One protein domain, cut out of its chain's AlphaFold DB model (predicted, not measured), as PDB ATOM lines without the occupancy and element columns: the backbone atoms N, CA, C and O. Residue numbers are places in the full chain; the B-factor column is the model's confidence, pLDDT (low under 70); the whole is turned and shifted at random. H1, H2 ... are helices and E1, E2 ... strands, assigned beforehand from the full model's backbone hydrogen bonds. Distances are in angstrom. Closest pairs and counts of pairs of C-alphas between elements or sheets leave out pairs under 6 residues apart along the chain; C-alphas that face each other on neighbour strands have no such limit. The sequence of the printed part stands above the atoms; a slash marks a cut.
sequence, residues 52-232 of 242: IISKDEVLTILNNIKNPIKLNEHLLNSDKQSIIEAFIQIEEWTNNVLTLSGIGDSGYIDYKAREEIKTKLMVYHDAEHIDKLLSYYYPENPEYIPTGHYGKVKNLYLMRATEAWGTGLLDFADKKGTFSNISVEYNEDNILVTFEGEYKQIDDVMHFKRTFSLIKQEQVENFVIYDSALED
ATOM      1  N   ILE A  52     -35.083  30.580 -13.176       71.94
ATOM      2  CA  ILE A  52     -33.670  30.369 -13.474       71.94
ATOM      3  C   ILE A  52     -33.152  29.380 -12.439       71.94
ATOM      4  O   ILE A  52     -33.197  29.659 -11.241       71.94
ATOM      5  N   ILE A  53     -32.663  28.241 -12.911       74.62
ATOM      6  CA  ILE A  53     -31.958  27.263 -12.095       74.62
ATOM      7  C   ILE A  53     -30.549  27.809 -11.889       74.62
ATOM      8  O   ILE A  53     -29.760  27.924 -12.833       74.62
ATOM      9  N   SER A  54     -30.262  28.193 -10.651       78.44
ATOM     10  CA  SER A  54     -28.993  28.820 -10.289       78.44
ATOM     11  C   SER A  54     -27.851  27.807 -10.214       78.44
ATOM     12  O   SER A  54     -28.061  26.622  -9.939       78.44
ATOM     13  N   LYS A  55     -26.613  28.293 -10.357       86.38
ATOM     14  CA  LYS A  55     -25.392  27.504 -10.125       86.38
ATOM     15  C   LYS A  55     -25.420  26.694  -8.816       86.38
ATOM     16  O   LYS A  55     -25.038  25.528  -8.826       86.38
ATOM     17  N   ASP A  56     -25.851  27.285  -7.703       86.81
ATOM     18  CA  ASP A  56     -25.785  26.637  -6.383       86.81
ATOM     19  C   ASP A  56     -26.777  25.471  -6.251       86.81
ATOM     20  O   ASP A  56     -26.479  24.446  -5.627       86.81
ATOM     21  N   GLU A  57     -27.942  25.600  -6.887       84.44
ATOM     22  CA  GLU A  57     -28.933  24.529  -6.986       84.44
ATOM     23  C   GLU A  57     -28.385  23.357  -7.810       84.44
ATOM     24  O   GLU A  57     -28.401  22.213  -7.348       84.44
ATOM     25  N   VAL A  58     -27.792  23.652  -8.974       87.19
ATOM     26  CA  VAL A  58     -27.138  22.640  -9.818       87.19
ATOM     27  C   VAL A  58     -26.005  21.947  -9.066       87.19
ATOM     28  O   VAL A  58     -25.972  20.720  -9.016       87.19
ATOM     29  N   LEU A  59     -25.121  22.698  -8.408       90.19
ATOM     30  CA  LEU A  59     -24.023  22.131  -7.621       90.19
ATOM     31  C   LEU A  59     -24.512  21.169  -6.541       90.19
ATOM     32  O   LEU A  59     -23.930  20.100  -6.356       90.19
ATOM     33  N   THR A  60     -25.587  21.522  -5.839       89.25
ATOM     34  CA  THR A  60     -26.158  20.664  -4.795       89.25
ATOM     35  C   THR A  60     -26.592  19.313  -5.368       89.25
ATOM     36  O   THR A  60     -26.337  18.273  -4.763       89.25
ATOM     37  N   ILE A  61     -27.190  19.309  -6.558       88.25
ATOM     38  CA  ILE A  61     -27.644  18.087  -7.230       88.25
ATOM     39  C   ILE A  61     -26.463  17.289  -7.772       88.25
ATOM     40  O   ILE A  61     -26.346  16.099  -7.481       88.25
ATOM     41  N   LEU A  62     -25.540  17.939  -8.484       91.81
ATOM     42  CA  LEU A  62     -24.363  17.287  -9.061       91.81
ATOM     43  C   LEU A  62     -23.478  16.620  -7.995       91.81
ATOM     44  O   LEU A  62     -22.884  15.572  -8.259       91.81
ATOM     45  N   ASN A  63     -23.421  17.183  -6.783       91.44
ATOM     46  CA  ASN A  63     -22.701  16.599  -5.648       91.44
ATOM     47  C   ASN A  63     -23.347  15.312  -5.112       91.44
ATOM     48  O   ASN A  63     -22.646  14.464  -4.559       91.44
ATOM     49  N   ASN A  64     -24.658  15.139  -5.294       90.50
ATOM     50  CA  ASN A  64     -25.376  13.928  -4.893       90.50
ATOM     51  C   ASN A  64     -25.309  12.820  -5.957       90.50
ATOM     52  O   ASN A  64     -25.496  11.645  -5.633       90.50
ATOM     53  N   ILE A  65     -24.998  13.168  -7.208       89.44
ATOM     54  CA  ILE A  65     -24.788  12.202  -8.288       89.44
ATOM     55  C   ILE A  65     -23.374  11.620  -8.165       89.44
ATOM     56  O   ILE A  65     -22.369  12.266  -8.488       89.44
ATOM     57  N   LYS A  66     -23.283  10.376  -7.692       92.94
ATOM     58  CA  LYS A  66     -22.010   9.658  -7.552       92.94
ATOM     59  C   LYS A  66     -21.471   9.248  -8.915       92.94
ATOM     60  O   LYS A  66     -22.225   8.764  -9.748       92.94
ATOM     61  N   ASN A  67     -20.168   9.412  -9.116       93.06
ATOM     62  CA  ASN A  67     -19.512   8.913 -10.321       93.06
ATOM     63  C   ASN A  67     -19.525   7.368 -10.303       93.06
ATOM     64  O   ASN A  67     -19.250   6.799  -9.238       93.06
ATOM     65  N   PRO A  68     -19.835   6.705 -11.431       91.25
ATOM     66  CA  PRO A  68     -19.778   5.251 -11.551       91.25
ATOM     67  C   PRO A  68     -18.325   4.738 -11.583       91.25
ATOM     68  O   PRO A  68     -17.382   5.407 -11.148       91.25
ATOM     69  N   ILE A  69     -18.127   3.507 -12.058       91.62
ATOM     70  CA  ILE A  69     -16.796   2.923 -12.250       91.62
ATOM     71  C   ILE A  69     -15.942   3.764 -13.213       91.62
ATOM     72  O   ILE A  69     -16.456   4.409 -14.123       91.62
ATOM     73  N   LYS A  70     -14.622   3.801 -13.000       92.50
ATOM     74  CA  LYS A  70     -13.698   4.535 -13.878       92.50
ATOM     75  C   LYS A  70     -13.516   3.806 -15.205       92.50
ATOM     76  O   LYS A  70     -13.294   2.598 -15.215       92.50
ATOM     77  N   LEU A  71     -13.509   4.568 -16.293       92.69
ATOM     78  CA  LEU A  71     -13.167   4.064 -17.614       92.69
ATOM     79  C   LEU A  71     -11.641   4.015 -17.754       92.69
ATOM     80  O   LEU A  71     -10.992   5.049 -17.887       92.69
ATOM     81  N   ASN A  72     -11.057   2.823 -17.653       93.75
ATOM     82  CA  ASN A  72      -9.611   2.611 -17.698       93.75
ATOM     83  C   ASN A  72      -9.260   1.273 -18.363       93.75
ATOM     84  O   ASN A  72     -10.134   0.478 -18.702       93.75
ATOM     85  N   GLU A  73      -7.966   1.013 -18.532       92.50
ATOM     86  CA  GLU A  73      -7.472  -0.190 -19.211       92.50
ATOM     87  C   GLU A  73      -7.844  -1.484 -18.475       92.50
ATOM     88  O   GLU A  73      -8.085  -2.507 -19.110       92.50
ATOM     89  N   HIS A  74      -7.957  -1.450 -17.146       94.25
ATOM     90  CA  HIS A  74      -8.399  -2.613 -16.379       94.25
ATOM     91  C   HIS A  74      -9.847  -2.993 -16.712       94.25
ATOM     92  O   HIS A  74     -10.121  -4.167 -16.949       94.25
ATOM     93  N   LEU A  75     -10.748  -2.009 -16.780       94.44
ATOM     94  CA  LEU A  75     -12.132  -2.226 -17.192       94.44
ATOM     95  C   LEU A  75     -12.208  -2.749 -18.632       94.44
ATOM     96  O   LEU A  75     -12.917  -3.708 -18.895       94.44
ATOM     97  N   LEU A  76     -11.461  -2.165 -19.571       93.25
ATOM     98  CA  LEU A  76     -11.523  -2.592 -20.978       93.25
ATOM     99  C   LEU A  76     -10.950  -3.999 -21.225       93.25
ATOM    100  O   LEU A  76     -11.224  -4.594 -22.264       93.25
ATOM    101  N   ASN A  77     -10.182  -4.532 -20.272       92.69
ATOM    102  CA  ASN A  77      -9.661  -5.899 -20.285       92.69
ATOM    103  C   ASN A  77     -10.442  -6.859 -19.364       92.69
ATOM    104  O   ASN A  77     -10.008  -7.999 -19.170       92.69
ATOM    105  N   SER A  78     -11.558  -6.425 -18.766       93.44
ATOM    106  CA  SER A  78     -12.407  -7.298 -17.952       93.44
ATOM    107  C   SER A  78     -13.257  -8.230 -18.819       93.44
ATOM    108  O   SER A  78     -13.207  -8.208 -20.050       93.44
ATOM    109  N   ASP A  79     -14.074  -9.068 -18.183       91.38
ATOM    110  CA  ASP A  79     -15.055  -9.859 -18.913       91.38
ATOM    111  C   ASP A  79     -16.113  -8.964 -19.591       91.38
ATOM    112  O   ASP A  79     -16.343  -7.813 -19.204       91.38
ATOM    113  N   LYS A  80     -16.769  -9.521 -20.614       86.56
ATOM    114  CA  LYS A  80     -17.756  -8.819 -21.443       86.56
ATOM    115  C   LYS A  80     -18.923  -8.243 -20.637       86.56
ATOM    116  O   LYS A  80     -19.393  -7.161 -20.971       86.56
ATOM    117  N   GLN A  81     -19.375  -8.945 -19.597       83.69
ATOM    118  CA  GLN A  81     -20.506  -8.508 -18.784       83.69
ATOM    119  C   GLN A  81     -20.131  -7.273 -17.961       83.69
ATOM    120  O   GLN A  81     -20.860  -6.287 -17.970       83.69
ATOM    121  N   SER A  82     -18.949  -7.282 -17.343       88.38
ATOM    122  CA  SER A  82     -18.422  -6.125 -16.613       88.38
ATOM    123  C   SER A  82     -18.276  -4.876 -17.502       88.38
ATOM    124  O   SER A  82     -18.583  -3.768 -17.061       88.38
ATOM    125  N   ILE A  83     -17.859  -5.039 -18.768       87.81
ATOM    126  CA  ILE A  83     -17.774  -3.927 -19.736       87.81
ATOM    127  C   ILE A  83     -19.169  -3.362 -20.037       87.81
ATOM    128  O   ILE A  83     -19.351  -2.146 -19.991       87.81
ATOM    129  N   ILE A  84     -20.159  -4.221 -20.306       83.44
ATOM    130  CA  ILE A  84     -21.553  -3.798 -20.532       83.44
ATOM    131  C   ILE A  84     -22.078  -3.002 -19.336       83.44
ATOM    132  O   ILE A  84     -22.540  -1.874 -19.497       83.44
ATOM    133  N   GLU A  85     -21.985  -3.572 -18.134       82.38
ATOM    134  CA  GLU A  85     -22.517  -2.966 -16.911       82.38
ATOM    135  C   GLU A  85     -21.884  -1.605 -16.624       82.38
ATOM    136  O   GLU A  85     -22.567  -0.673 -16.199       82.38
ATOM    137  N   ALA A  86     -20.585  -1.459 -16.892       88.75
ATOM    138  CA  ALA A  86     -19.900  -0.188 -16.734       88.75
ATOM    139  C   ALA A  86     -20.415   0.882 -17.704       88.75
ATOM    140  O   ALA A  86     -20.666   2.012 -17.282       88.75
ATOM    141  N   PHE A  87     -20.592   0.545 -18.983       86.06
ATOM    142  CA  PHE A  87     -21.095   1.496 -19.977       86.06
ATOM    143  C   PHE A  87     -22.560   1.868 -19.732       86.06
ATOM    144  O   PHE A  87     -22.894   3.044 -19.866       86.06
ATOM    145  N   ILE A  88     -23.392   0.931 -19.259       78.38
ATOM    146  CA  ILE A  88     -24.749   1.229 -18.765       78.38
ATOM    147  C   ILE A  88     -24.688   2.297 -17.671       78.38
ATOM    148  O   ILE A  88     -25.300   3.356 -17.795       78.38
ATOM    149  N   GLN A  89     -23.901   2.053 -16.618       82.56
ATOM    150  CA  GLN A  89     -23.800   2.977 -15.486       82.56
ATOM    151  C   GLN A  89     -23.281   4.360 -15.903       82.56
ATOM    152  O   GLN A  89     -23.700   5.370 -15.335       82.56
ATOM    153  N   ILE A  90     -22.368   4.423 -16.877       88.00
ATOM    154  CA  ILE A  90     -21.851   5.685 -17.421       88.00
ATOM    155  C   ILE A  90     -22.938   6.429 -18.204       88.00
ATOM    156  O   ILE A  90     -23.101   7.631 -17.991       88.00
ATOM    157  N   GLU A  91     -23.706   5.762 -19.068       81.38
ATOM    158  CA  GLU A  91     -24.799   6.407 -19.811       81.38
ATOM    159  C   GLU A  91     -25.916   6.895 -18.872       81.38
ATOM    160  O   GLU A  91     -26.358   8.043 -18.983       81.38
ATOM    161  N   GLU A  92     -26.314   6.091 -17.884       77.62
ATOM    162  CA  GLU A  92     -27.287   6.496 -16.860       77.62
ATOM    163  C   GLU A  92     -26.801   7.701 -16.054       77.62
ATOM    164  O   GLU A  92     -27.535   8.670 -15.839       77.62
ATOM    165  N   TRP A  93     -25.541   7.664 -15.617       88.12
ATOM    166  CA  TRP A  93     -24.920   8.774 -14.910       88.12
ATOM    167  C   TRP A  93     -24.897  10.041 -15.768       88.12
ATOM    168  O   TRP A  93     -25.261  11.112 -15.280       88.12
ATOM    169  N   THR A  94     -24.537   9.916 -17.045       86.25
ATOM    170  CA  THR A  94     -24.492  11.025 -18.008       86.25
ATOM    171  C   THR A  94     -25.864  11.664 -18.137       86.25
ATOM    172  O   THR A  94     -25.998  12.883 -18.023       86.25
ATOM    173  N   ASN A  95     -26.908  10.844 -18.271       78.00
ATOM    174  CA  ASN A  95     -28.275  11.332 -18.325       78.00
ATOM    175  C   ASN A  95     -28.711  12.011 -17.018       78.00
ATOM    176  O   ASN A  95     -29.333  13.070 -17.062       78.00
ATOM    177  N   ASN A  96     -28.373  11.462 -15.852       79.00
ATOM    178  CA  ASN A  96     -28.713  12.082 -14.567       79.00
ATOM    179  C   ASN A  96     -28.025  13.443 -14.389       79.00
ATOM    180  O   ASN A  96     -28.642  14.392 -13.902       79.00
ATOM    181  N   VAL A  97     -26.766  13.564 -14.824       86.44
ATOM    182  CA  VAL A  97     -26.022  14.832 -14.832       86.44
ATOM    183  C   VAL A  97     -26.648  15.834 -15.804       86.44
ATOM    184  O   VAL A  97     -26.806  17.001 -15.455       86.44
ATOM    185  N   LEU A  98     -27.038  15.390 -17.002       80.56
ATOM    186  CA  LEU A  98     -27.635  16.252 -18.022       80.56
ATOM    187  C   LEU A  98     -29.066  16.664 -17.699       80.56
ATOM    188  O   LEU A  98     -29.443  17.772 -18.042       80.56
ATOM    189  N   THR A  99     -29.865  15.816 -17.060       75.56
ATOM    190  CA  THR A  99     -31.273  16.107 -16.734       75.56
ATOM    191  C   THR A  99     -31.457  16.745 -15.364       75.56
ATOM    192  O   THR A  99     -32.542  17.251 -15.082       75.56
ATOM    193  N   LEU A 100     -30.421  16.713 -14.515       76.19
ATOM    194  CA  LEU A 100     -30.480  17.141 -13.118       76.19
ATOM    195  C   LEU A 100     -31.684  16.525 -12.397       76.19
ATOM    196  O   LEU A 100     -32.480  17.237 -11.784       76.19
ATOM    197  N   SER A 101     -31.832  15.200 -12.516       61.72
ATOM    198  CA  SER A 101     -32.935  14.403 -11.968       61.72
ATOM    199  C   SER A 101     -33.322  14.872 -10.553       61.72
ATOM    200  O   SER A 101     -32.637  14.552  -9.582       61.72
ATOM    201  N   GLY A 102     -34.390  15.675 -10.448       54.09
ATOM    202  CA  GLY A 102     -34.804  16.323  -9.197       54.09
ATOM    203  C   GLY A 102     -35.233  17.792  -9.309       54.09
ATOM    204  O   GLY A 102     -35.922  18.264  -8.406       54.09
ATOM    205  N   ILE A 103     -34.894  18.507 -10.390       61.06
ATOM    206  CA  ILE A 103     -35.367  19.889 -10.605       61.06
ATOM    207  C   ILE A 103     -36.718  19.887 -11.325       61.06
ATOM    208  O   ILE A 103     -36.940  19.109 -12.251       61.06
ATOM    209  N   GLY A 104     -37.632  20.751 -10.874       52.19
ATOM    210  CA  GLY A 104     -38.966  20.908 -11.455       52.19
ATOM    211  C   GLY A 104     -38.953  21.258 -12.948       52.19
ATOM    212  O   GLY A 104     -38.019  21.864 -13.469       52.19
ATOM    213  N   ASP A 105     -40.036  20.893 -13.631       54.53
ATOM    214  CA  ASP A 105     -40.116  20.697 -15.088       54.53
ATOM    215  C   ASP A 105     -40.028  21.964 -15.979       54.53
ATOM    216  O   ASP A 105     -40.245  21.880 -17.193       54.53
ATOM    217  N   SER A 106     -39.733  23.145 -15.424       51.41
ATOM    218  CA  SER A 106     -39.977  24.439 -16.091       51.41
ATOM    219  C   SER A 106     -38.869  25.500 -15.965       51.41
ATOM    220  O   SER A 106     -39.133  26.682 -16.203       51.41
ATOM    221  N   GLY A 107     -37.632  25.106 -15.646       58.69
ATOM    222  CA  GLY A 107     -36.513  26.039 -15.452       58.69
ATOM    223  C   GLY A 107     -35.561  26.210 -16.648       58.69
ATOM    224  O   GLY A 107     -35.347  25.289 -17.434       58.69
ATOM    225  N   TYR A 108     -34.954  27.393 -16.766       68.69
ATOM    226  CA  TYR A 108     -33.788  27.665 -17.617       68.69
ATOM    227  C   TYR A 108     -32.505  27.540 -16.791       68.69
ATOM    228  O   TYR A 108     -32.427  28.096 -15.697       68.69
ATOM    229  N   ILE A 109     -31.492  26.850 -17.312       70.69
ATOM    230  CA  ILE A 109     -30.179  26.750 -16.663       70.69
ATOM    231  C   ILE A 109     -29.319  27.934 -17.088       70.69
ATOM    232  O   ILE A 109     -29.092  28.137 -18.280       70.69
ATOM    233  N   ASP A 110     -28.832  28.714 -16.121       70.44
ATOM    234  CA  ASP A 110     -27.924  29.818 -16.422       70.44
ATOM    235  C   ASP A 110     -26.556  29.329 -16.946       70.44
ATOM    236  O   ASP A 110     -26.152  28.178 -16.761       70.44
ATOM    237  N   TYR A 111     -25.803  30.217 -17.603       78.06
ATOM    238  CA  TYR A 111     -24.487  29.879 -18.158       78.06
ATOM    239  C   TYR A 111     -23.524  29.294 -17.109       78.06
ATOM    240  O   TYR A 111     -22.800  28.347 -17.398       78.06
ATOM    241  N   LYS A 112     -23.520  29.820 -15.877       83.12
ATOM    242  CA  LYS A 112     -22.607  29.348 -14.826       83.12
ATOM    243  C   LYS A 112     -22.977  27.944 -14.360       83.12
ATOM    244  O   LYS A 112     -22.088  27.151 -14.096       83.12
ATOM    245  N   ALA A 113     -24.264  27.635 -14.280       83.94
ATOM    246  CA  ALA A 113     -24.772  26.313 -13.979       83.94
ATOM    247  C   ALA A 113     -24.437  25.312 -15.099       83.94
ATOM    248  O   ALA A 113     -24.021  24.194 -14.802       83.94
ATOM    249  N   ARG A 114     -24.504  25.725 -16.375       83.88
ATOM    250  CA  ARG A 114     -24.044  24.905 -17.514       83.88
ATOM    251  C   ARG A 114     -22.561  24.544 -17.394       83.88
ATOM    252  O   ARG A 114     -22.205  23.397 -17.643       83.88
ATOM    253  N   GLU A 115     -21.710  25.476 -16.967       89.62
ATOM    254  CA  GLU A 115     -20.277  25.207 -16.759       89.62
ATOM    255  C   GLU A 115     -20.011  24.186 -15.637       89.62
ATOM    256  O   GLU A 115     -19.078  23.385 -15.733       89.62
ATOM    257  N   GLU A 116     -20.852  24.132 -14.600       93.19
ATOM    258  CA  GLU A 116     -20.746  23.084 -13.573       93.19
ATOM    259  C   GLU A 116     -21.148  21.707 -14.120       93.19
ATOM    260  O   GLU A 116     -20.494  20.707 -13.820       93.19
ATOM    261  N   ILE A 117     -22.170  21.648 -14.986       89.88
ATOM    262  CA  ILE A 117     -22.544  20.414 -15.695       89.88
ATOM    263  C   ILE A 117     -21.388  19.960 -16.597       89.88
ATOM    264  O   ILE A 117     -21.006  18.792 -16.538       89.88
ATOM    265  N   LYS A 118     -20.773  20.876 -17.366       92.50
ATOM    266  CA  LYS A 118     -19.572  20.580 -18.173       92.50
ATOM    267  C   LYS A 118     -18.473  19.972 -17.316       92.50
ATOM    268  O   LYS A 118     -17.979  18.890 -17.618       92.50
ATOM    269  N   THR A 119     -18.138  20.640 -16.215       94.75
ATOM    270  CA  THR A 119     -17.086  20.201 -15.291       94.75
ATOM    271  C   THR A 119     -17.372  18.807 -14.739       94.75
ATOM    272  O   THR A 119     -16.469  17.977 -14.652       94.75
ATOM    273  N   LYS A 120     -18.634  18.510 -14.404       95.00
ATOM    274  CA  LYS A 120     -19.034  17.177 -13.952       95.00
ATOM    275  C   LYS A 120     -18.855  16.130 -15.053       95.00
ATOM    276  O   LYS A 120     -18.295  15.079 -14.761       95.00
ATOM    277  N   LEU A 121     -19.278  16.417 -16.288       93.31
ATOM    278  CA  LEU A 121     -19.206  15.498 -17.435       93.31
ATOM    279  C   LEU A 121     -17.773  15.179 -17.896       93.31
ATOM    280  O   LEU A 121     -17.543  14.080 -18.401       93.31
ATOM    281  N   MET A 122     -16.800  16.067 -17.647       93.94
ATOM    282  CA  MET A 122     -15.375  15.871 -17.989       93.94
ATOM    283  C   MET A 122     -14.732  14.620 -17.367       93.94
ATOM    284  O   MET A 122     -13.622  14.239 -17.739       93.94
ATOM    285  N   VAL A 123     -15.410  13.968 -16.418       93.56
ATOM    286  CA  VAL A 123     -14.974  12.685 -15.851       93.56
ATOM    287  C   VAL A 123     -14.994  11.563 -16.896       93.56
ATOM    288  O   VAL A 123     -14.115  10.704 -16.855       93.56
ATOM    289  N   TYR A 124     -15.969  11.561 -17.812       93.94
ATOM    290  CA  TYR A 124     -16.171  10.478 -18.787       93.94
ATOM    291  C   TYR A 124     -16.253  10.941 -20.233       93.94
ATOM    292  O   TYR A 124     -16.188  10.099 -21.119       93.94
ATOM    293  N   HIS A 125     -16.379  12.240 -20.487       92.88
ATOM    294  CA  HIS A 125     -16.535  12.787 -21.831       92.88
ATOM    295  C   HIS A 125     -15.456  13.825 -22.101       92.88
ATOM    296  O   HIS A 125     -15.044  14.555 -21.197       92.88
ATOM    297  N   ASP A 126     -14.986  13.882 -23.342       93.06
ATOM    298  CA  ASP A 126     -14.109  14.962 -23.770       93.06
ATOM    299  C   ASP A 126     -14.912  16.265 -23.988       93.06
ATOM    300  O   ASP A 126     -16.145  16.271 -23.998       93.06
ATOM    301  N   ALA A 127     -14.213  17.388 -24.150       91.00
ATOM    302  CA  ALA A 127     -14.852  18.692 -24.294       91.00
ATOM    303  C   ALA A 127     -15.760  18.790 -25.536       91.00
ATOM    304  O   ALA A 127     -16.847  19.360 -25.440       91.00
ATOM    305  N   GLU A 128     -15.352  18.216 -26.672       88.00
ATOM    306  CA  GLU A 128     -16.124  18.254 -27.917       88.00
ATOM    307  C   GLU A 128     -17.434  17.473 -27.767       88.00
ATOM    308  O   GLU A 128     -18.518  17.982 -28.078       88.00
ATOM    309  N   HIS A 129     -17.365  16.268 -27.197       85.06
ATOM    310  CA  HIS A 129     -18.555  15.472 -26.937       85.06
ATOM    311  C   HIS A 129     -19.482  16.123 -25.904       85.06
ATOM    312  O   HIS A 129     -20.704  16.072 -26.063       85.06
ATOM    313  N   ILE A 130     -18.935  16.777 -24.873       87.56
ATOM    314  CA  ILE A 130     -19.722  17.528 -23.880       87.56
ATOM    315  C   ILE A 130     -20.499  18.668 -24.532       87.56
ATOM    316  O   ILE A 130     -21.676  18.862 -24.222       87.56
ATOM    317  N   ASP A 131     -19.878  19.428 -25.430       82.56
ATOM    318  CA  ASP A 131     -20.563  20.531 -26.102       82.56
ATOM    319  C   ASP A 131     -21.693  20.013 -27.003       82.56
ATOM    320  O   ASP A 131     -22.803  20.558 -26.967       82.56
ATOM    321  N   LYS A 132     -21.464  18.901 -27.718       76.25
ATOM    322  CA  LYS A 132     -22.501  18.189 -28.487       76.25
ATOM    323  C   LYS A 132     -23.653  17.744 -27.582       76.25
ATOM    324  O   LYS A 132     -24.802  18.081 -27.862       76.25
ATOM    325  N   LEU A 133     -23.352  17.079 -26.465       77.19
ATOM    326  CA  LEU A 133     -24.323  16.665 -25.448       77.19
ATOM    327  C   LEU A 133     -25.167  17.839 -24.951       77.19
ATOM    328  O   LEU A 133     -26.393  17.811 -25.021       77.19
ATOM    329  N   LEU A 134     -24.519  18.904 -24.491       76.69
ATOM    330  CA  LEU A 134     -25.213  20.062 -23.945       76.69
ATOM    331  C   LEU A 134     -26.024  20.811 -24.995       76.69
ATOM    332  O   LEU A 134     -27.032  21.400 -24.632       76.69
ATOM    333  N   SER A 135     -25.640  20.789 -26.272       71.44
ATOM    334  CA  SER A 135     -26.432  21.427 -27.330       71.44
ATOM    335  C   SER A 135     -27.837  20.817 -27.474       71.44
ATOM    336  O   SER A 135     -28.781  21.525 -27.836       71.44
ATOM    337  N   TYR A 136     -27.996  19.535 -27.121       66.56
ATOM    338  CA  TYR A 136     -29.288  18.846 -27.137       66.56
ATOM    339  C   TYR A 136     -30.169  19.237 -25.947       66.56
ATOM    340  O   TYR A 136     -31.369  19.463 -26.118       66.56
ATOM    341  N   TYR A 137     -29.568  19.364 -24.761       65.75
ATOM    342  CA  TYR A 137     -30.284  19.634 -23.510       65.75
ATOM    343  C   TYR A 137     -30.419  21.126 -23.182       65.75
ATOM    344  O   TYR A 137     -31.347  21.515 -22.492       65.75
ATOM    345  N   TYR A 138     -29.507  21.974 -23.651       69.06
ATOM    346  CA  TYR A 138     -29.392  23.384 -23.268       69.06
ATOM    347  C   TYR A 138     -28.922  24.223 -24.467       69.06
ATOM    348  O   TYR A 138     -27.759  24.637 -24.525       69.06
ATOM    349  N   PRO A 139     -29.800  24.480 -25.454       60.31
ATOM    350  CA  PRO A 139     -29.466  25.320 -26.593       60.31
ATOM    351  C   PRO A 139     -29.083  26.723 -26.115       60.31
ATOM    352  O   PRO A 139     -29.686  27.281 -25.198       60.31
ATOM    353  N   GLU A 140     -28.095  27.313 -26.777       54.84
ATOM    354  CA  GLU A 140     -27.407  28.529 -26.325       54.84
ATOM    355  C   GLU A 140     -28.263  29.796 -26.283       54.84
ATOM    356  O   GLU A 140     -27.810  30.812 -25.761       54.84
ATOM    357  N   ASN A 141     -29.499  29.754 -26.791       52.84
ATOM    358  CA  ASN A 141     -30.342  30.936 -26.892       52.84
ATOM    359  C   ASN A 141     -31.804  30.675 -26.458       52.84
ATOM    360  O   ASN A 141     -32.612  30.206 -27.267       52.84
ATOM    361  N   PRO A 142     -32.181  30.977 -25.199       47.75
ATOM    362  CA  PRO A 142     -33.548  30.789 -24.697       47.75
ATOM    363  C   PRO A 142     -34.573  31.746 -25.325       47.75
ATOM    364  O   PRO A 142     -35.770  31.469 -25.280       47.75
ATOM    365  N   GLU A 143     -34.129  32.841 -25.951       43.31
ATOM    366  CA  GLU A 143     -35.001  33.791 -26.663       43.31
ATOM    367  C   GLU A 143     -35.636  33.190 -27.933       43.31
ATOM    368  O   GLU A 143     -36.595  33.741 -28.468       43.31
ATOM    369  N   TYR A 144     -35.147  32.032 -28.390       47.12
ATOM    370  CA  TYR A 144     -35.665  31.296 -29.547       47.12
ATOM    371  C   TYR A 144     -36.601  30.135 -29.184       47.12
ATOM    372  O   TYR A 144     -36.916  29.311 -30.043       47.12
ATOM    373  N   ILE A 145     -37.063  30.041 -27.933       49.41
ATOM    374  CA  ILE A 145     -38.147  29.118 -27.580       49.41
ATOM    375  C   ILE A 145     -39.450  29.743 -28.103       49.41
ATOM    376  O   ILE A 145     -39.860  30.783 -27.589       49.41
ATOM    377  N   PRO A 146     -40.114  29.162 -29.127       48.31
ATOM    378  CA  PRO A 146     -41.344  29.740 -29.650       48.31
ATOM    379  C   PRO A 146     -42.386  29.809 -28.536       48.31
ATOM    380  O   PRO A 146     -42.440  28.920 -27.685       48.31
ATOM    381  N   THR A 147     -43.252  30.820 -28.560       53.03
ATOM    382  CA  THR A 147     -44.159  31.132 -27.444       53.03
ATOM    383  C   THR A 147     -45.023  29.940 -26.996       53.03
ATOM    384  O   THR A 147     -45.293  29.780 -25.811       53.03
ATOM    385  N   GLY A 148     -45.368  29.024 -27.913       50.72
ATOM    386  CA  GLY A 148     -46.103  27.780 -27.623       50.72
ATOM    387  C   GLY A 148     -45.331  26.691 -26.852       50.72
ATOM    388  O   GLY A 148     -45.921  25.663 -26.493       50.72
ATOM    389  N   HIS A 149     -44.037  26.906 -26.599       48.62
ATOM    390  CA  HIS A 149     -43.127  26.015 -25.874       48.62
ATOM    391  C   HIS A 149     -42.614  26.613 -24.551       48.62
ATOM    392  O   HIS A 149     -41.873  25.935 -23.833       48.62
ATOM    393  N   TYR A 150     -43.039  27.829 -24.174       44.50
ATOM    394  CA  TYR A 150     -42.807  28.347 -22.822       44.50
ATOM    395  C   TYR A 150     -43.437  27.403 -21.786       44.50
ATOM    396  O   TYR A 150     -44.579  26.971 -21.931       44.50
ATOM    397  N   GLY A 151     -42.661  27.013 -20.770       45.00
ATOM    398  CA  GLY A 151     -43.077  26.022 -19.768       45.00
ATOM    399  C   GLY A 151     -43.076  24.557 -20.238       45.00
ATOM    400  O   GLY A 151     -43.411  23.683 -19.450       45.00
ATOM    401  N   LYS A 152     -42.668  24.260 -21.486       47.91
ATOM    402  CA  LYS A 152     -42.534  22.891 -22.047       47.91
ATOM    403  C   LYS A 152     -41.074  22.496 -22.303       47.91
ATOM    404  O   LYS A 152     -40.777  21.667 -23.162       47.91
ATOM    405  N   VAL A 153     -40.165  23.120 -21.563       50.47
ATOM    406  CA  VAL A 153     -38.712  23.066 -21.750       50.47
ATOM    407  C   VAL A 153     -38.175  21.635 -21.593       50.47
ATOM    408  O   VAL A 153     -37.430  21.165 -22.448       50.47
ATOM    409  N   LYS A 154     -38.672  20.889 -20.598       48.34
ATOM    410  CA  LYS A 154     -38.349  19.468 -20.394       48.34
ATOM    411  C   LYS A 154     -38.668  18.594 -21.610       48.34
ATOM    412  O   LYS A 154     -37.829  17.805 -22.023       48.34
ATOM    413  N   ASN A 155     -39.848  18.764 -22.213       45.50
ATOM    414  CA  ASN A 155     -40.248  17.972 -23.380       45.50
ATOM    415  C   ASN A 155     -39.467  18.366 -24.634       45.50
ATOM    416  O   ASN A 155     -39.252  17.515 -25.483       45.50
ATOM    417  N   LEU A 156     -39.031  19.623 -24.759       47.75
ATOM    418  CA  LEU A 156     -38.216  20.073 -25.889       47.75
ATOM    419  C   LEU A 156     -36.787  19.520 -25.816       47.75
ATOM    420  O   LEU A 156     -36.251  19.088 -26.830       47.75
ATOM    421  N   TYR A 157     -36.180  19.522 -24.628       52.81
ATOM    422  CA  TYR A 157     -34.842  18.966 -24.407       52.81
ATOM    423  C   TYR A 157     -34.835  17.453 -24.489       52.81
ATOM    424  O   TYR A 157     -33.969  16.889 -25.144       52.81
ATOM    425  N   LEU A 158     -35.854  16.811 -23.913       52.91
ATOM    426  CA  LEU A 158     -36.077  15.387 -24.083       52.91
ATOM    427  C   LEU A 158     -36.267  15.062 -25.565       52.91
ATOM    428  O   LEU A 158     -35.518  14.254 -26.071       52.91
ATOM    429  N   MET A 159     -37.150  15.760 -26.290       49.69
ATOM    430  CA  MET A 159     -37.372  15.551 -27.730       49.69
ATOM    431  C   MET A 159     -36.111  15.758 -28.577       49.69
ATOM    432  O   MET A 159     -35.905  15.000 -29.512       49.69
ATOM    433  N   ARG A 160     -35.256  16.744 -28.279       49.22
ATOM    434  CA  ARG A 160     -34.010  16.987 -29.034       49.22
ATOM    435  C   ARG A 160     -32.900  15.999 -28.693       49.22
ATOM    436  O   ARG A 160     -32.190  15.559 -29.592       49.22
ATOM    437  N   ALA A 161     -32.757  15.646 -27.415       50.62
ATOM    438  CA  ALA A 161     -31.880  14.561 -26.986       50.62
ATOM    439  C   ALA A 161     -32.317  13.254 -27.652       50.62
ATOM    440  O   ALA A 161     -31.505  12.583 -28.270       50.62
ATOM    441  N   THR A 162     -33.619  12.987 -27.646       49.25
ATOM    442  CA  THR A 162     -34.287  11.934 -28.401       49.25
ATOM    443  C   THR A 162     -33.961  12.035 -29.905       49.25
ATOM    444  O   THR A 162     -33.356  11.139 -30.459       49.25
ATOM    445  N   GLU A 163     -34.203  13.131 -30.617       45.88
ATOM    446  CA  GLU A 163     -33.888  13.221 -32.059       45.88
ATOM    447  C   GLU A 163     -32.402  12.997 -32.401       45.88
ATOM    448  O   GLU A 163     -32.098  12.458 -33.465       45.88
ATOM    449  N   ALA A 164     -31.479  13.372 -31.512       44.88
ATOM    450  CA  ALA A 164     -30.044  13.269 -31.759       44.88
ATOM    451  C   ALA A 164     -29.375  11.985 -31.230       44.88
ATOM    452  O   ALA A 164     -28.293  11.630 -31.699       44.88
ATOM    453  N   TRP A 165     -29.998  11.302 -30.266       48.78
ATOM    454  CA  TRP A 165     -29.556  10.021 -29.693       48.78
ATOM    455  C   TRP A 165     -30.437   8.831 -30.132       48.78
ATOM    456  O   TRP A 165     -30.097   7.684 -29.855       48.78
ATOM    457  N   GLY A 166     -31.536   9.093 -30.851       41.94
ATOM    458  CA  GLY A 166     -32.568   8.138 -31.280       41.94
ATOM    459  C   GLY A 166     -33.954   8.524 -30.738       41.94
ATOM    460  O   GLY A 166     -34.098   8.741 -29.541       41.94
ATOM    461  N   THR A 167     -34.974   8.610 -31.610       32.31
ATOM    462  CA  THR A 167     -36.383   9.036 -31.390       32.31
ATOM    463  C   THR A 167     -37.182   8.345 -30.263       32.31
ATOM    464  O   THR A 167     -38.377   8.599 -30.099       32.31
ATOM    465  N   GLY A 168     -36.531   7.568 -29.401       34.91
ATOM    466  CA  GLY A 168     -37.110   7.143 -28.140       34.91
ATOM    467  C   GLY A 168     -37.161   8.309 -27.162       34.91
ATOM    468  O   GLY A 168     -36.137   8.914 -26.844       34.91
ATOM    469  N   LEU A 169     -38.339   8.564 -26.584       33.34
ATOM    470  CA  LEU A 169     -38.375   8.955 -25.174       33.34
ATOM    471  C   LEU A 169     -37.320   8.105 -24.457       33.34
ATOM    472  O   LEU A 169     -37.253   6.901 -24.721       33.34
ATOM    473  N   LEU A 170     -36.493   8.727 -23.613       37.59
ATOM    474  CA  LEU A 170     -35.646   8.029 -22.647       37.59
ATOM    475  C   LEU A 170     -36.558   7.263 -21.675       37.59
ATOM    476  O   LEU A 170     -36.753   7.633 -20.521       37.59
ATOM    477  N   ASP A 171     -37.210   6.236 -22.200       35.03
ATOM    478  CA  ASP A 171     -38.060   5.306 -21.505       35.03
ATOM    479  C   ASP A 171     -37.133   4.201 -21.025       35.03
ATOM    480  O   ASP A 171     -37.018   3.124 -21.612       35.03
ATOM    481  N   PHE A 172     -36.399   4.545 -19.967       37.78
ATOM    482  CA  PHE A 172     -35.544   3.639 -19.209       37.78
ATOM    483  C   PHE A 172     -36.325   2.442 -18.640       37.78
ATOM    484  O   PHE A 172     -35.716   1.508 -18.129       37.78
ATOM    485  N   ALA A 173     -37.664   2.472 -18.659       33.91
ATOM    486  CA  ALA A 173     -38.464   1.616 -17.801       33.91
ATOM    487  C   ALA A 173     -38.839   0.254 -18.404       33.91
ATOM    488  O   ALA A 173     -39.075  -0.659 -17.620       33.91
ATOM    489  N   ASP A 174     -38.881   0.066 -19.733       41.12
ATOM    490  CA  ASP A 174     -39.597  -1.111 -20.272       41.12
ATOM    491  C   ASP A 174     -39.019  -1.798 -21.525       41.12
ATOM    492  O   ASP A 174     -39.613  -2.754 -22.035       41.12
ATOM    493  N   LYS A 175     -37.838  -1.412 -22.021       48.69
ATOM    494  CA  LYS A 175     -37.238  -2.062 -23.202       48.69
ATOM    495  C   LYS A 175     -36.085  -2.997 -22.832       48.69
ATOM    496  O   LYS A 175     -34.919  -2.618 -22.842       48.69
ATOM    497  N   LYS A 176     -36.422  -4.257 -22.551       52.72
ATOM    498  CA  LYS A 176     -35.446  -5.344 -22.368       52.72
ATOM    499  C   LYS A 176     -34.829  -5.725 -23.714       52.72
ATOM    500  O   LYS A 176     -35.538  -6.186 -24.612       52.72
ATOM    501  N   GLY A 177     -33.521  -5.554 -23.840       59.09
ATOM    502  CA  GLY A 177     -32.724  -6.057 -24.954       59.09
ATOM    503  C   GLY A 177     -31.740  -7.134 -24.505       59.09
ATOM    504  O   GLY A 177     -31.550  -7.369 -23.313       59.09
ATOM    505  N   THR A 178     -31.114  -7.798 -25.462       66.56
ATOM    506  CA  THR A 178     -30.038  -8.762 -25.246       66.56
ATOM    507  C   THR A 178     -28.795  -8.300 -25.995       66.56
ATOM    508  O   THR A 178     -28.879  -7.707 -27.069       66.56
ATOM    509  N   PHE A 179     -27.626  -8.571 -25.421       71.69
ATOM    510  CA  PHE A 179     -26.340  -8.296 -26.053       71.69
ATOM    511  C   PHE A 179     -25.849  -9.542 -26.774       71.69
ATOM    512  O   PHE A 179     -25.676 -10.595 -26.158       71.69
ATOM    513  N   SER A 180     -25.620  -9.427 -28.076       73.12
ATOM    514  CA  SER A 180     -25.112 -10.519 -28.902       73.12
ATOM    515  C   SER A 180     -23.591 -10.457 -29.038       73.12
ATOM    516  O   SER A 180     -22.937 -11.502 -29.093       73.12
ATOM    517  N   ASN A 181     -23.008  -9.254 -29.039       82.38
ATOM    518  CA  ASN A 181     -21.574  -9.075 -29.211       82.38
ATOM    519  C   ASN A 181     -21.044  -7.823 -28.497       82.38
ATOM    520  O   ASN A 181     -21.697  -6.785 -28.467       82.38
ATOM    521  N   ILE A 182     -19.827  -7.938 -27.958       85.31
ATOM    522  CA  ILE A 182     -19.025  -6.810 -27.471       85.31
ATOM    523  C   ILE A 182     -17.615  -6.979 -28.022       85.31
ATOM    524  O   ILE A 182     -17.015  -8.051 -27.840       85.31
ATOM    525  N   SER A 183     -17.094  -5.932 -28.657       91.44
ATOM    526  CA  SER A 183     -15.699  -5.837 -29.087       91.44
ATOM    527  C   SER A 183     -15.030  -4.584 -28.527       91.44
ATOM    528  O   SER A 183     -15.662  -3.544 -28.338       91.44
ATOM    529  N   VAL A 184     -13.735  -4.713 -28.246       93.81
ATOM    530  CA  VAL A 184     -12.844  -3.610 -27.885       93.81
ATOM    531  C   VAL A 184     -11.685  -3.644 -28.873       93.81
ATOM    532  O   VAL A 184     -10.950  -4.631 -28.929       93.81
ATOM    533  N   GLU A 185     -11.542  -2.591 -29.666       94.00
ATOM    534  CA  GLU A 185     -10.525  -2.474 -30.710       94.00
ATOM    535  C   GLU A 185      -9.624  -1.278 -30.413       94.00
ATOM    536  O   GLU A 185     -10.096  -0.155 -30.249       94.00
ATOM    537  N   TYR A 186      -8.318  -1.523 -30.326       90.75
ATOM    538  CA  TYR A 186      -7.318  -0.482 -30.114       90.75
ATOM    539  C   TYR A 186      -6.783  -0.028 -31.473       90.75
ATOM    540  O   TYR A 186      -6.151  -0.815 -32.180       90.75
ATOM    541  N   ASN A 187      -7.014   1.235 -31.819       87.94
ATOM    542  CA  ASN A 187      -6.411   1.898 -32.972       87.94
ATOM    543  C   ASN A 187      -5.251   2.795 -32.513       87.94
ATOM    544  O   ASN A 187      -5.030   2.979 -31.317       87.94
ATOM    545  N   GLU A 188      -4.506   3.366 -33.465       80.19
ATOM    546  CA  GLU A 188      -3.358   4.237 -33.158       80.19
ATOM    547  C   GLU A 188      -3.761   5.466 -32.322       80.19
ATOM    548  O   GLU A 188      -3.041   5.828 -31.394       80.19
ATOM    549  N   ASP A 189      -4.940   6.040 -32.596       83.44
ATOM    550  CA  ASP A 189      -5.390   7.301 -31.987       83.44
ATOM    551  C   ASP A 189      -6.556   7.143 -30.992       83.44
ATOM    552  O   ASP A 189      -6.814   8.039 -30.186       83.44
ATOM    553  N   ASN A 190      -7.293   6.028 -31.038       91.25
ATOM    554  CA  ASN A 190      -8.493   5.826 -30.226       91.25
ATOM    555  C   ASN A 190      -8.762   4.352 -29.894       91.25
ATOM    556  O   ASN A 190      -8.167   3.440 -30.465       91.25
ATOM    557  N   ILE A 191      -9.671   4.122 -28.949       94.06
ATOM    558  CA  ILE A 191     -10.182   2.793 -28.603       94.06
ATOM    559  C   ILE A 191     -11.662   2.752 -28.962       94.06
ATOM    560  O   ILE A 191     -12.426   3.606 -28.516       94.06
ATOM    561  N   LEU A 192     -12.075   1.767 -29.749       94.38
ATOM    562  CA  LEU A 192     -13.469   1.565 -30.122       94.38
ATOM    563  C   LEU A 192     -14.074   0.475 -29.247       94.38
ATOM    564  O   LEU A 192     -13.608  -0.663 -29.256       94.38
ATOM    565  N   VAL A 193     -15.129   0.813 -28.512       91.94
ATOM    566  CA  VAL A 193     -15.940  -0.158 -27.769       91.94
ATOM    567  C   VAL A 193     -17.273  -0.293 -28.484       91.94
ATOM    568  O   VAL A 193     -18.052   0.659 -28.522       91.94
ATOM    569  N   THR A 194     -17.527  -1.458 -29.075       90.75
ATOM    570  CA  THR A 194     -18.747  -1.718 -29.846       90.75
ATOM    571  C   THR A 194     -19.625  -2.735 -29.136       90.75
ATOM    572  O   THR A 194     -19.160  -3.809 -28.762       90.75
ATOM    573  N   PHE A 195     -20.901  -2.394 -28.994       85.00
ATOM    574  CA  PHE A 195     -21.967  -3.239 -28.479       85.00
ATOM    575  C   PHE A 195     -22.948  -3.536 -29.605       85.00
ATOM    576  O   PHE A 195     -23.456  -2.613 -30.239       85.00
ATOM    577  N   GLU A 196     -23.252  -4.806 -29.822       84.56
ATOM    578  CA  GLU A 196     -24.310  -5.242 -30.729       84.56
ATOM    579  C   GLU A 196     -25.316  -6.078 -29.953       84.56
ATOM    580  O   GLU A 196     -24.971  -6.811 -29.017       84.56
ATOM    581  N   GLY A 197     -26.574  -5.978 -30.353       80.81
ATOM    582  CA  GLY A 197     -27.639  -6.687 -29.679       80.81
ATOM    583  C   GLY A 197     -28.971  -6.549 -30.379       80.81
ATOM    584  O   GLY A 197     -29.072  -6.051 -31.502       80.81
ATOM    585  N   GLU A 198     -30.001  -7.001 -29.683       76.94
ATOM    586  CA  GLU A 198     -31.380  -6.906 -30.127       76.94
ATOM    587  C   GLU A 198     -32.290  -6.446 -28.990       76.94
ATOM    588  O   GLU A 198     -31.997  -6.648 -27.815       76.94
ATOM    589  N   TYR A 199     -33.415  -5.829 -29.319       70.06
ATOM    590  CA  TYR A 199     -34.470  -5.519 -28.362       70.06
ATOM    591  C   TYR A 199     -35.835  -5.742 -28.995       70.06
ATOM    592  O   TYR A 199     -35.996  -5.685 -30.215       70.06
ATOM    593  N   LYS A 200     -36.838  -6.006 -28.158       66.69
ATOM    594  CA  LYS A 200     -38.219  -6.121 -28.626       66.69
ATOM    595  C   LYS A 200     -38.895  -4.763 -28.598       66.69
ATOM    596  O   LYS A 200     -38.927  -4.107 -27.558       66.69
ATOM    597  N   GLN A 201     -39.471  -4.373 -29.725       65.81
ATOM    598  CA  GLN A 201     -40.329  -3.205 -29.829       65.81
ATOM    599  C   GLN A 201     -41.680  -3.641 -30.377       65.81
ATOM    600  O   GLN A 201     -41.794  -4.014 -31.540       65.81
ATOM    601  N   ILE A 202     -42.709  -3.568 -29.529       72.12
ATOM    602  CA  ILE A 202     -44.049  -4.078 -29.847       72.12
ATOM    603  C   ILE A 202     -43.939  -5.580 -30.181       72.12
ATOM    604  O   ILE A 202     -43.642  -6.365 -29.279       72.12
ATOM    605  N   ASP A 203     -44.099  -5.958 -31.450       70.44
ATOM    606  CA  ASP A 203     -44.057  -7.341 -31.937       70.44
ATOM    607  C   ASP A 203     -42.808  -7.641 -32.792       70.44
ATOM    608  O   ASP A 203     -42.614  -8.786 -33.205       70.44
ATOM    609  N   ASP A 204     -41.940  -6.649 -33.019       67.38
ATOM    610  CA  ASP A 204     -40.739  -6.780 -33.848       67.38
ATOM    611  C   ASP A 204     -39.460  -6.897 -33.006       67.38
ATOM    612  O   ASP A 204     -39.335  -6.337 -31.910       67.38
ATOM    613  N   VAL A 205     -38.483  -7.639 -33.541       75.00
ATOM    614  CA  VAL A 205     -37.119  -7.725 -32.999       75.00
ATOM    615  C   VAL A 205     -36.231  -6.756 -33.767       75.00
ATOM    616  O   VAL A 205     -35.958  -6.938 -34.955       75.00
ATOM    617  N   MET A 206     -35.770  -5.731 -33.065       73.06
ATOM    618  CA  MET A 206     -34.896  -4.692 -33.591       73.06
ATOM    619  C   MET A 206     -33.452  -5.031 -33.256       73.06
ATOM    620  O   MET A 206     -33.174  -5.454 -32.140       73.06
ATOM    621  N   HIS A 207     -32.540  -4.832 -34.204       77.38
ATOM    622  CA  HIS A 207     -31.104  -5.008 -33.989       77.38
ATOM    623  C   HIS A 207     -30.450  -3.642 -33.839       77.38
ATOM    624  O   HIS A 207     -30.827  -2.700 -34.538       77.38
ATOM    625  N   PHE A 208     -29.456  -3.545 -32.964       75.94
ATOM    626  CA  PHE A 208     -28.701  -2.317 -32.760       75.94
ATOM    627  C   PHE A 208     -27.202  -2.576 -32.769       75.94
ATOM    628  O   PHE A 208     -26.736  -3.662 -32.409       75.94
ATOM    629  N   LYS A 209     -26.453  -1.531 -33.120       81.31
ATOM    630  CA  LYS A 209     -25.008  -1.455 -32.927       81.31
ATOM    631  C   LYS A 209     -24.629  -0.082 -32.384       81.31
ATOM    632  O   LYS A 209     -24.869   0.939 -33.024       81.31
ATOM    633  N   ARG A 210     -24.037  -0.050 -31.194       81.19
ATOM    634  CA  ARG A 210     -23.570   1.158 -30.507       81.19
ATOM    635  C   ARG A 210     -22.051   1.125 -30.437       81.19
ATOM    636  O   ARG A 210     -21.495   0.172 -29.904       81.19
ATOM    637  N   THR A 211     -21.386   2.162 -30.928       86.38
ATOM    638  CA  THR A 211     -19.924   2.278 -30.872       86.38
ATOM    639  C   THR A 211     -19.534   3.524 -30.095       86.38
ATOM    640  O   THR A 211     -19.956   4.629 -30.432       86.38
ATOM    641  N   PHE A 212     -18.703   3.350 -29.073       89.00
ATOM    642  CA  PHE A 212     -18.072   4.430 -28.327       89.00
ATOM    643  C   PHE A 212     -16.622   4.564 -28.772       89.00
ATOM    644  O   PHE A 212     -15.866   3.595 -28.729       89.00
ATOM    645  N   SER A 213     -16.240   5.773 -29.168       92.50
ATOM    646  CA  SER A 213     -14.854   6.120 -29.459       92.50
ATOM    647  C   SER A 213     -14.240   6.745 -28.218       92.50
ATOM    648  O   SER A 213     -14.728   7.766 -27.734       92.50
ATOM    649  N   LEU A 214     -13.186   6.133 -27.693       95.06
ATOM    650  CA  LEU A 214     -12.500   6.576 -26.489       95.06
ATOM    651  C   LEU A 214     -11.119   7.132 -26.819       95.06
ATOM    652  O   LEU A 214     -10.406   6.582 -27.655       95.06
ATOM    653  N   ILE A 215     -10.711   8.162 -26.087       93.75
ATOM    654  CA  ILE A 215      -9.353   8.711 -26.121       93.75
ATOM    655  C   ILE A 215      -8.739   8.674 -24.723       93.75
ATOM    656  O   ILE A 215      -9.439   8.736 -23.709       93.75
ATOM    657  N   LYS A 216      -7.412   8.566 -24.657       90.56
ATOM    658  CA  LYS A 216      -6.668   8.589 -23.395       90.56
ATOM    659  C   LYS A 216      -6.495  10.025 -22.909       90.56
ATOM    660  O   LYS A 216      -6.075  10.884 -23.676       90.56
ATOM    661  N   GLN A 217      -6.763  10.285 -21.630       85.88
ATOM    662  CA  GLN A 217      -6.391  11.564 -21.022       85.88
ATOM    663  C   GLN A 217      -4.884  11.582 -20.729       85.88
ATOM    664  O   GLN A 217      -4.366  10.707 -20.044       85.88
ATOM    665  N   GLU A 218      -4.168  12.602 -21.206       70.25
ATOM    666  CA  GLU A 218      -2.695  12.674 -21.136       70.25
ATOM    667  C   GLU A 218      -2.112  12.664 -19.706       70.25
ATOM    668  O   GLU A 218      -0.924  12.409 -19.524       70.25
ATOM    669  N   GLN A 219      -2.930  12.927 -18.680       65.62
ATOM    670  CA  GLN A 219      -2.482  13.094 -17.289       65.62
ATOM    671  C   GLN A 219      -3.074  12.075 -16.310       65.62
ATOM    672  O   GLN A 219      -2.708  12.060 -15.135       65.62
ATOM    673  N   VAL A 220      -3.990  11.224 -16.770       71.56
ATOM    674  CA  VAL A 220      -4.698  10.260 -15.928       71.56
ATOM    675  C   VAL A 220      -4.748   8.945 -16.692       71.56
ATOM    676  O   VAL A 220      -5.016   8.942 -17.885       71.56
ATOM    677  N   GLU A 221      -4.519   7.809 -16.031       80.12
ATOM    678  CA  GLU A 221      -4.704   6.471 -16.628       80.12
ATOM    679  C   GLU A 221      -6.196   6.136 -16.854       80.12
ATOM    680  O   GLU A 221      -6.665   5.036 -16.570       80.12
ATOM    681  N   ASN A 222      -6.959   7.113 -17.339       89.38
ATOM    682  CA  ASN A 222      -8.367   7.032 -17.656       89.38
ATOM    683  C   ASN A 222      -8.568   7.325 -19.146       89.38
ATOM    684  O   ASN A 222      -7.810   8.075 -19.774       89.38
ATOM    685  N   PHE A 223      -9.646   6.773 -19.678       93.69
ATOM    686  CA  PHE A 223     -10.173   7.128 -20.981       93.69
ATOM    687  C   PHE A 223     -11.413   8.003 -20.825       93.69
ATOM    688  O   PHE A 223     -12.109   7.941 -19.809       93.69
ATOM    689  N   VAL A 224     -11.699   8.786 -21.857       94.44
ATOM    690  CA  VAL A 224     -12.949   9.534 -22.003       94.44
ATOM    691  C   VAL A 224     -13.575   9.242 -23.355       94.44
ATOM    692  O   VAL A 224     -12.877   8.935 -24.319       94.44
ATOM    693  N   ILE A 225     -14.897   9.332 -23.418       91.94
ATOM    694  CA  ILE A 225     -15.701   9.154 -24.618       91.94
ATOM    695  C   ILE A 225     -15.604  10.433 -25.449       91.94
ATOM    696  O   ILE A 225     -16.162  11.464 -25.064       91.94
ATOM    697  N   TYR A 226     -14.926  10.317 -26.585       88.81
ATOM    698  CA  TYR A 226     -14.764  11.356 -27.598       88.81
ATOM    699  C   TYR A 226     -15.961  11.446 -28.556       88.81
ATOM    700  O   TYR A 226     -16.363  12.517 -28.992       88.81
ATOM    701  N   ASP A 227     -16.556  10.304 -28.889       84.88
ATOM    702  CA  ASP A 227     -17.767  10.271 -29.703       84.88
ATOM    703  C   ASP A 227     -18.552   8.996 -29.421       84.88
ATOM    704  O   ASP A 227     -18.028   8.008 -28.891       84.88
ATOM    705  N   SER A 228     -19.825   9.014 -29.792       81.06
ATOM    706  CA  SER A 228     -20.670   7.836 -29.738       81.06
ATOM    707  C   SER A 228     -21.589   7.777 -30.956       81.06
ATOM    708  O   SER A 228     -22.331   8.716 -31.249       81.06
ATOM    709  N   ALA A 229     -21.562   6.645 -31.651       78.56
ATOM    710  CA  ALA A 229     -22.387   6.372 -32.817       78.56
ATOM    711  C   ALA A 229     -23.397   5.272 -32.493       78.56
ATOM    712  O   ALA A 229     -23.094   4.330 -31.761       78.56
ATOM    713  N   LEU A 230     -24.616   5.412 -33.003       71.44
ATOM    714  CA  LEU A 230     -25.650   4.393 -32.923       71.44
ATOM    715  C   LEU A 230     -26.152   4.088 -34.333       71.44
ATOM    716  O   LEU A 230     -26.680   4.963 -35.013       71.44
ATOM    717  N   GLU A 231     -26.010   2.836 -34.742       71.12
ATOM    718  CA  GLU A 231     -26.623   2.283 -35.940       71.12
ATOM    719  C   GLU A 231     -27.902   1.537 -35.512       71.12
ATOM    720  O   GLU A 231     -27.845   0.449 -34.935       71.12
ATOM    721  N   ASP A 232     -29.061   2.152 -35.764       61.72
ATOM    722  CA  ASP A 232     -30.401   1.579 -35.574       61.72
ATOM    723  C   ASP A 232     -31.239   1.870 -36.836       61.72
ATOM    724  O   ASP A 232     -31.318   3.032 -37.252       61.72
TER     725      ASP A 232
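This is residues 52 to 232 of the 242 residues of an uncharacterized protein of Bacillus sp. (UniProt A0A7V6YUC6). A twisted wall of four long strands, E2 to E5, makes one end of the domain, and a group of helices, H1, H4, H5 and H6, makes the other. The long helix H3 runs between the two, grazing the sheet with residues 80 to 87 and reaching H4 and H5 with residues 94 to 99, while H5 passes close to edge strand E5. The printed part has 181 residues, with six named helices and five named strands in the order H1 H2 H3 E1 H4 H5 H6 E2 E3 E4 E5; the class is mixed. The sheet is antiparallel, in the order E2 E3 E4 E5. The whole is compact, with a radius of gyration of the C-alphas of 17.2 A and spans of 48 by 47 by 27 A.

E2, residues 177 to 186, E3, 191 to 201, E4, 204 to 216, and E5, 223 to 231, form a meander, each strand the antiparallel neighbour of the one before, linked by hairpins. Within hydrogen-bond range are N 183 and O 194, 3.0 A, between E2 and E3; N 195 and O 210, 2.8 A, between E3 and E4; and N 211 and O 229, 2.9 A, between E4 and E5. E2 bends by 57 degrees at residue 180 and E5 by 59 degrees at residue 226. H3, residues 80 to 99, only grazes the sheet; the C-alphas of Lys 80 and Ile 182 are its closest to E2, 6.5 A apart. H2, residues 73 to 76, also only grazes the sheet, and H2 and H3 only just touch, only at the corner, with 3 pairs of C-alphas within 8 A, made by residues 82 to 83 of H3 alone; the closest are those of Leu 75 and Ile 83, 6.4 A. H5, residues 127 to 137, grazes the sheet with residues 127 to 132; its closest C-alphas to E5 are those of His 129 and Tyr 226, 5.6 A. H5 touches H6, residues 153 to 165, at a steep tilt of 50 degrees, closest at Tyr 137 and Tyr 157, C-alphas 4.7 A apart. H4, residues 111 to 121, touches H3, through residues 94 to 98 of H3 alone, at a shallow tilt of 8 degrees, opposite ways; the closest C-alphas, Val 97 and Ile 117, are 6.6 A apart. H1, residues 55 to 64, touches H4 at a shallow tilt of 19 degrees, the same way, with the C-alphas of Lys 55 and Ala 113 closest at 4.1 A. E1, residues 107 to 109, pairs with no named strand, but its residues 108 to 109 pair in parallel with residues 52 to 53. In H3, H4 and H6 every O i to N i+4 pair is within hydrogen-bond range, against 5 of 6 in H1 and 5 of 7 in H5; H2 is too short for such a pair.

H1 begins at C-alpha 55, (-25.392, 27.504, -10.125). H3 is 28.7 A long from first to last C-alpha, H6 17.8 A, E2 26.5 A, E3 30.8 A, E4 38.8 A and E5 22.8 A. E5 ends at C-alpha 231, (-26.623, 2.283, -35.940).

The C-alphas of Asn 77 and Thr 147, the two farthest apart, are 51.1 A apart. The printed part has no cut. The links H5 to H6, 15 residues, and H6 to E2, 11 residues, are long. The mean pLDDT of the printed part is 74.8, and 56 residues are under 70, among them residues 101 to 108 and 136 to 178; the mean of H6 is 49.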